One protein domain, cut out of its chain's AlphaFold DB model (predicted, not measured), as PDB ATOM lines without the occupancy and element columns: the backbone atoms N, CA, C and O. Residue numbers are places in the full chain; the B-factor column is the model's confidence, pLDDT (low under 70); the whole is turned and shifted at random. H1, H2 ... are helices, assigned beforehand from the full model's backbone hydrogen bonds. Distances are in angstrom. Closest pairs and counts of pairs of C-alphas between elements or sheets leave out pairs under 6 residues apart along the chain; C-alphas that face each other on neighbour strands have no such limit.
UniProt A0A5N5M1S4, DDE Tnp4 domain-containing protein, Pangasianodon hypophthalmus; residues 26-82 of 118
ATOM      1  N   GLN A  26      43.880 -45.125 -12.784       75.06
ATOM      2  CA  GLN A  26      45.004 -45.570 -13.618       75.06
ATOM      3  C   GLN A  26      44.533 -46.181 -14.947       75.06
ATOM      4  O   GLN A  26      45.100 -45.891 -15.998       75.06
ATOM      5  N   THR A  27      43.441 -46.956 -14.942       77.50
ATOM      6  CA  THR A  27      42.846 -47.489 -16.180       77.50
ATOM      7  C   THR A  27      42.322 -46.368 -17.081       77.50
ATOM      8  O   THR A  27      42.529 -46.402 -18.293       77.50
ATOM      9  N   ARG A  28      41.667 -45.348 -16.506       77.81
ATOM     10  CA  ARG A  28      41.174 -44.183 -17.265       77.81
ATOM     11  C   ARG A  28      42.315 -43.364 -17.860       77.81
ATOM     12  O   ARG A  28      42.211 -42.931 -19.005       77.81
ATOM     13  N   TYR A  29      43.398 -43.201 -17.106       80.00
ATOM     14  CA  TYR A  29      44.611 -42.556 -17.587       80.00
ATOM     15  C   TYR A  29      45.216 -43.310 -18.776       80.00
ATOM     16  O   TYR A  29      45.478 -42.690 -19.795       80.00
ATOM     17  N   ASN A  30      45.341 -44.641 -18.712       82.62
ATOM     18  CA  ASN A  30      45.854 -45.443 -19.831       82.62
ATOM     19  C   ASN A  30      44.924 -45.425 -21.058       82.62
ATOM     20  O   ASN A  30      45.388 -45.465 -22.200       82.62
ATOM     21  N   ALA A  31      43.608 -45.369 -20.835       82.25
ATOM     22  CA  ALA A  31      42.614 -45.409 -21.902       82.25
ATOM     23  C   ALA A  31      42.650 -44.163 -22.800       82.25
ATOM     24  O   ALA A  31      42.486 -44.287 -24.012       82.25
ATOM     25  N   ALA A  32      42.877 -42.970 -22.245       81.88
ATOM     26  CA  ALA A  32      42.804 -41.729 -23.019       81.88
ATOM     27  C   ALA A  32      43.892 -41.614 -24.120       81.88
ATOM     28  O   ALA A  32      43.539 -41.390 -25.288       81.88
ATOM     29  N   PRO A  33      45.191 -41.839 -23.837       82.56
ATOM     30  CA  PRO A  33      46.227 -41.920 -24.863       82.56
ATOM     31  C   PRO A  33      46.016 -43.096 -25.817       82.56
ATOM     32  O   PRO A  33      46.225 -42.942 -27.019       82.56
ATOM     33  N   ALA A  34      45.554 -44.249 -25.320       84.81
ATOM     34  CA  ALA A  34      45.301 -45.424 -26.154       84.81
ATOM     35  C   ALA A  34      44.209 -45.164 -27.205       84.81
ATOM     36  O   ALA A  34      44.403 -45.457 -28.383       84.81
ATOM     37  N   MET A  35      43.089 -44.552 -26.811       87.19
ATOM     38  CA  MET A  35      42.020 -44.161 -27.736       87.19
ATOM     39  C   MET A  35      42.505 -43.137 -28.766       87.19
ATOM     40  O   MET A  35      42.169 -43.230 -29.947       87.19
ATOM     41  N   THR A  36      43.310 -42.170 -28.327       87.38
ATOM     42  CA  THR A  36      43.881 -41.147 -29.211       87.38
ATOM     43  C   THR A  36      44.816 -41.779 -30.241       87.38
ATOM     44  O   THR A  36      44.662 -41.540 -31.438       87.38
ATOM     45  N   ARG A  37      45.723 -42.656 -29.798       86.94
ATOM     46  CA  ARG A  37      46.633 -43.406 -30.668       86.94
ATOM     47  C   ARG A  37      45.875 -44.276 -31.664       86.94
ATOM     48  O   ARG A  37      46.187 -44.226 -32.847       86.94
ATOM     49  N   ALA A  38      44.841 -44.987 -31.215       86.94
ATOM     50  CA  ALA A  38      44.008 -45.804 -32.093       86.94
ATOM     51  C   ALA A  38      43.377 -44.967 -33.215       86.94
ATOM     52  O   ALA A  38      43.439 -45.348 -34.381       86.94
ATOM     53  N   ARG A  39      42.830 -43.784 -32.898       87.38
ATOM     54  CA  ARG A  39      42.279 -42.879 -33.919       87.38
ATOM     55  C   ARG A  39      43.342 -42.392 -34.899       87.38
ATOM     56  O   ARG A  39      43.093 -42.399 -36.100       87.38
ATOM     57  N   ILE A  40      44.515 -42.006 -34.402       87.81
ATOM     58  CA  ILE A  40      45.629 -41.553 -35.243       87.81
ATOM     59  C   ILE A  40      46.077 -42.671 -36.192       87.81
ATOM     60  O   ILE A  40      46.188 -42.446 -37.395       87.81
ATOM     61  N   GLU A  41      46.287 -43.884 -35.681       89.88
ATOM     62  CA  GLU A  41      46.703 -45.041 -36.477       89.88
ATOM     63  C   GLU A  41      45.657 -45.408 -37.535       89.88
ATOM     64  O   GLU A  41      46.012 -45.655 -38.689       89.88
ATOM     65  N   MET A  42      44.366 -45.358 -37.186       90.38
ATOM     66  CA  MET A  42      43.275 -45.542 -38.146       90.38
ATOM     67  C   MET A  42      43.318 -44.490 -39.257       90.38
ATOM     68  O   MET A  42      43.265 -44.845 -40.433       90.38
ATOM     69  N   THR A  43      43.458 -43.205 -38.919       89.88
ATOM     70  CA  THR A  43      43.560 -42.132 -39.920       89.88
ATOM     71  C   THR A  43      44.777 -42.324 -40.822       89.88
ATOM     72  O   THR A  43      44.654 -42.236 -42.043       89.88
ATOM     73  N   ILE A  44      45.941 -42.656 -40.259       88.81
ATOM     74  CA  ILE A  44      47.157 -42.922 -41.037       88.81
ATOM     75  C   ILE A  44      46.956 -44.118 -41.975       88.81
ATOM     76  O   ILE A  44      47.369 -44.054 -43.132       88.81
ATOM     77  N   SER A  45      46.300 -45.185 -41.514       89.31
ATOM     78  CA  SER A  45      45.982 -46.356 -42.339       89.31
ATOM     79  C   SER A  45      45.109 -45.984 -43.542       89.31
ATOM     80  O   SER A  45      45.442 -46.318 -44.680       89.31
ATOM     81  N   GLN A  46      44.057 -45.187 -43.323       90.56
ATOM     82  CA  GLN A  46      43.181 -44.696 -44.393       90.56
ATOM     83  C   GLN A  46      43.942 -43.841 -45.415       90.56
ATOM     84  O   GLN A  46      43.759 -43.997 -46.625       90.56
ATOM     85  N   LEU A  47      44.828 -42.956 -44.947       91.69
ATOM     86  CA  LEU A  47      45.651 -42.125 -45.824       91.69
ATOM     87  C   LEU A  47      46.647 -42.963 -46.632       91.69
ATOM     88  O   LEU A  47      46.740 -42.776 -47.841       91.69
ATOM     89  N   LYS A  48      47.335 -43.930 -46.009       88.75
ATOM     90  CA  LYS A  48      48.234 -44.870 -46.704       88.75
ATOM     91  C   LYS A  48      47.494 -45.730 -47.728       88.75
ATOM     92  O   LYS A  48      48.057 -46.048 -48.773       88.75
ATOM     93  N   GLY A  49      46.247 -46.103 -47.439       88.31
ATOM     94  CA  GLY A  49      45.392 -46.853 -48.353       88.31
ATOM     95  C   GLY A  49      44.997 -46.059 -49.597       88.31
ATOM     96  O   GLY A  49      44.832 -46.653 -50.653       88.31
ATOM     97  N   ARG A  50      44.887 -44.727 -49.495       89.50
ATOM     98  CA  ARG A  50      44.451 -43.849 -50.594       89.50
ATOM     99  C   ARG A  50      45.602 -43.171 -51.344       89.50
ATOM    100  O   ARG A  50      45.480 -42.926 -52.541       89.50
ATOM    101  N   PHE A  51      46.706 -42.865 -50.666       90.50
ATOM    102  CA  PHE A  51      47.805 -42.062 -51.203       90.50
ATOM    103  C   PHE A  51      49.157 -42.771 -51.030       90.50
ATOM    104  O   PHE A  51      49.667 -42.908 -49.918       90.50
ATOM    105  N   GLN A  52      49.795 -43.167 -52.140       87.19
ATOM    106  CA  GLN A  52      51.123 -43.813 -52.108       87.19
ATOM    107  C   GLN A  52      52.217 -42.919 -51.522       87.19
ATOM    108  O   GLN A  52      53.147 -43.422 -50.894       87.19
ATOM    109  N   CYS A  53      52.103 -41.596 -51.674       88.06
ATOM    110  CA  CYS A  53      53.098 -40.659 -51.153       88.06
ATOM    111  C   CYS A  53      53.278 -40.776 -49.631       88.06
ATOM    112  O   CYS A  53      54.387 -40.587 -49.145       88.06
ATOM    113  N   VAL A  54      52.235 -41.172 -48.889       89.25
ATOM    114  CA  VAL A  54      52.280 -41.348 -47.427       89.25
ATOM    115  C   VAL A  54      53.075 -42.596 -47.019       89.25
ATOM    116  O   VAL A  54      53.594 -42.657 -45.907       89.25
ATOM    117  N   LYS A  55      53.208 -43.599 -47.899       86.38
ATOM    118  CA  LYS A  55      53.946 -44.837 -47.590       86.38
ATOM    119  C   LYS A  55      55.463 -44.639 -47.594       86.38
ATOM    120  O   LYS A  55      56.155 -45.323 -46.853       86.38
ATOM    121  N   ARG A  56      55.984 -43.711 -48.407       83.38
ATOM    122  CA  ARG A  56      57.432 -43.514 -48.621       83.38
ATOM    123  C   ARG A  56      57.836 -42.039 -48.584       83.38
ATOM    124  O   ARG A  56      58.437 -41.521 -49.524       83.38
ATOM    125  N   LEU A  57      57.519 -41.356 -47.486       86.50
ATOM    126  CA  LEU A  57      57.980 -39.986 -47.257       86.50
ATOM    127  C   LEU A  57      59.489 -39.979 -46.965       86.50
ATOM    128  O   LEU A  57      59.922 -40.345 -45.879       86.50
ATOM    129  N   LYS A  58      60.291 -39.547 -47.944       89.44
ATOM    130  CA  LYS A  58      61.742 -39.310 -47.812       89.44
ATOM    131  C   LYS A  58      62.037 -37.807 -47.789       89.44
ATOM    132  O   LYS A  58      62.804 -37.298 -48.601       89.44
ATOM    133  N   VAL A  59      61.348 -37.079 -46.914       90.25
ATOM    134  CA  VAL A  59      61.468 -35.622 -46.765       90.25
ATOM    135  C   VAL A  59      61.667 -35.254 -45.295       90.25
ATOM    136  O   VAL A  59      61.394 -36.065 -44.414       90.25
ATOM    137  N   ALA A  60      62.133 -34.030 -45.038       93.62
ATOM    138  CA  ALA A  60      62.222 -33.476 -43.689       93.62
ATOM    139  C   ALA A  60      60.854 -33.522 -42.970       93.62
ATOM    140  O   ALA A  60      59.827 -33.401 -43.646       93.62
ATOM    141  N   PRO A  61      60.822 -33.664 -41.631       91.00
ATOM    142  CA  PRO A  61      59.584 -33.833 -40.866       91.00
ATOM    143  C   PRO A  61      58.585 -32.695 -41.091       91.00
ATOM    144  O   PRO A  61      57.414 -32.975 -41.324       91.00
ATOM    145  N   ASP A  62      59.045 -31.445 -41.148       92.25
ATOM    146  CA  ASP A  62      58.173 -30.290 -41.406       92.25
ATOM    147  C   ASP A  62      57.445 -30.428 -42.752       92.25
ATOM    148  O   ASP A  62      56.227 -30.297 -42.850       92.25
ATOM    149  N   ARG A  63      58.183 -30.833 -43.791       91.94
ATOM    150  CA  ARG A  63      57.624 -31.077 -45.125       91.94
ATOM    151  C   ARG A  63      56.745 -32.328 -45.167       91.94
ATOM    152  O   ARG A  63      55.788 -32.379 -45.936       91.94
ATOM    153  N   ALA A  64      57.059 -33.349 -44.372       92.81
ATOM    154  CA  ALA A  64      56.203 -34.519 -44.220       92.81
ATOM    155  C   ALA A  64      54.855 -34.118 -43.605       92.81
ATOM    156  O   ALA A  64      53.819 -34.545 -44.112       92.81
ATOM    157  N   CYS A  65      54.852 -33.256 -42.584       92.62
ATOM    158  CA  CYS A  65      53.636 -32.723 -41.973       92.62
ATOM    159  C   CYS A  65      52.759 -31.998 -43.000       92.62
ATOM    160  O   CYS A  65      51.573 -32.317 -43.092       92.62
ATOM    161  N   ASP A  66      53.333 -31.125 -43.832       95.00
ATOM    162  CA  ASP A  66      52.593 -30.443 -44.905       95.00
ATOM    163  C   ASP A  66      51.932 -31.435 -45.875       95.00
ATOM    164  O   ASP A  66      50.760 -31.295 -46.236       95.00
ATOM    165  N   ILE A  67      52.659 -32.490 -46.263       94.31
ATOM    166  CA  ILE A  67      52.128 -33.540 -47.143       94.31
ATOM    167  C   ILE A  67      50.979 -34.295 -46.463       94.31
ATOM    168  O   ILE A  67      49.957 -34.550 -47.105       94.31
ATOM    169  N   ILE A  68      51.102 -34.637 -45.177       93.94
ATOM    170  CA  ILE A  68      50.040 -35.314 -44.416       93.94
ATOM    171  C   ILE A  68      48.795 -34.427 -44.296       93.94
ATOM    172  O   ILE A  68      47.677 -34.921 -44.473       93.94
ATOM    173  N   VAL A  69      48.964 -33.125 -44.047       95.44
ATOM    174  CA  VAL A  69      47.858 -32.158 -43.983       95.44
ATOM    175  C   VAL A  69      47.144 -32.080 -45.331       95.44
ATOM    176  O   VAL A  69      45.922 -32.236 -45.385       95.44
ATOM    177  N   ALA A  70      47.888 -31.936 -46.429       96.06
ATOM    178  CA  ALA A  70      47.320 -31.930 -47.774       96.06
ATOM    179  C   ALA A  70      46.554 -33.233 -48.076       96.06
ATOM    180  O   ALA A  70      45.408 -33.188 -48.529       96.06
ATOM    181  N   CYS A  71      47.131 -34.396 -47.750       94.19
ATOM    182  CA  CYS A  71      46.468 -35.692 -47.922       94.19
ATOM    183  C   CYS A  71      45.182 -35.798 -47.089       94.19
ATOM    184  O   CYS A  71      44.196 -36.366 -47.554       94.19
ATOM    185  N   SER A  72      45.158 -35.218 -45.888       94.81
ATOM    186  CA  SER A  72      43.976 -35.193 -45.017       94.81
ATOM    187  C   SER A  72      42.850 -34.336 -45.603       94.81
ATOM    188  O   SER A  72      41.700 -34.773 -45.644       94.81
ATOM    189  N   VAL A  73      43.165 -33.146 -46.124       96.31
ATOM    190  CA  VAL A  73      42.182 -32.275 -46.796       96.31
ATOM    191  C   VAL A  73      41.613 -32.949 -48.046       96.31
ATOM    192  O   VAL A  73      40.395 -32.958 -48.251       96.31
ATOM    193  N   LEU A  74      42.475 -33.567 -48.859       95.12
ATOM    194  CA  LEU A  74      42.061 -34.308 -50.050       95.12
ATOM    195  C   LEU A  74      41.194 -35.522 -49.692       95.12
ATOM    196  O   LEU A  74      40.174 -35.755 -50.338       95.12
ATOM    197  N   HIS A  75      41.552 -36.262 -48.639       94.38
ATOM    198  CA  HIS A  75      40.745 -37.367 -48.125       94.38
ATOM    199  C   HIS A  75      39.350 -36.900 -47.708       94.38
ATOM    200  O   HIS A  75      38.357 -37.492 -48.119       94.38
ATOM    201  N   ASN A  76      39.262 -35.818 -46.933       94.50
ATOM    202  CA  ASN A  76      37.986 -35.278 -46.472       94.50
ATOM    203  C   ASN A  76      37.111 -34.826 -47.645       94.50
ATOM    204  O   ASN A  76      35.925 -35.144 -47.692       94.50
ATOM    205  N   THR A  77      37.711 -34.140 -48.619       95.94
ATOM    206  CA  THR A  77      37.021 -33.692 -49.836       95.94
ATOM    207  C   THR A  77      36.443 -34.878 -50.603       95.94
ATOM    208  O   THR A  77      35.260 -34.885 -50.939       95.94
ATOM    209  N   ALA A  78      37.247 -35.916 -50.822       93.31
ATOM    210  CA  ALA A  78      36.801 -37.138 -51.472       93.31
ATOM    211  C   ALA A  78      35.686 -37.861 -50.698       93.31
ATOM    212  O   ALA A  78      34.722 -38.329 -51.303       93.31
ATOM    213  N   THR A  79      35.789 -37.920 -49.369       92.94
ATOM    214  CA  THR A  79      34.770 -38.519 -48.496       92.94
ATOM    215  C   THR A  79      33.437 -37.776 -48.603       92.94
ATOM    216  O   THR A  79      32.396 -38.412 -48.759       92.94
ATOM    217  N   ILE A  80      33.453 -36.438 -48.610       95.94
ATOM    218  CA  ILE A  80      32.249 -35.608 -48.806       95.94
ATOM    219  C   ILE A  80      31.630 -35.865 -50.184       95.94
ATOM    220  O   ILE A  80      30.412 -35.998 -50.308       95.94
ATOM    221  N   ARG A  81      32.468 -35.991 -51.219       94.69
ATOM    222  CA  ARG A  81      32.039 -36.292 -52.593       94.69
ATOM    223  C   ARG A  81      31.645 -37.757 -52.807       94.69
ATOM    224  O   ARG A  81      31.212 -38.098 -53.904       94.69
ATOM    225  N   LYS A  82      31.762 -38.608 -51.778       92.50
ATOM    226  CA  LYS A  82      31.525 -40.062 -51.833       92.50
ATOM    227  C   LYS A  82      32.337 -40.750 -52.936       92.50
ATOM    228  O   LYS A  82      31.882 -41.713 -53.547       92.50
TER     229      LYS A  82
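Overview. This is residues 26 to 82 of the 118 residues of the protein "DDE Tnp4 domain-containing protein" of Pangasianodon hypophthalmus (UniProt A0A5N5M1S4). Two long helices make a T: H1 is the stem, and its last residues, 47 to 50, meet H2, the crossbar, partway along its length. Residues 26 to 42 of H1 stick out as a free arm. The printed part has 57 residues and is all helix, H1 then H2, with no named strand. It is loose, with a radius of gyration of the C-alphas of 13.9 A, and flat, spanning 38 by 32 by 16 A.

Along the chain. H1, residues 26 to 50, begins at C-alpha 26 (45.004, -45.570, -13.618) and measures 37.0 A. H2, residues 61 to 80, measures 28.5 A and ends at C-alpha 80 (32.249, -35.608, -48.806).

Arrangement. H1 touches H2 with residues 47 to 50 alone, and H2 touches H1 with residues 71 to 75 alone. Their closest C-alphas, of Leu 47 and Cys 71, are 6.8 A apart. Their lines are about perpendicular, at 77 degrees. Every O i to N i+4 pair is within hydrogen-bond range in H2, and 20 of 21 in H1.

Size, cuts and confidence. The C-alphas farthest apart, of Gln 26 and Arg 81, are 42.1 A apart. The printed part has no cut, the link is short, and no printed residue is under 70 in pLDDT.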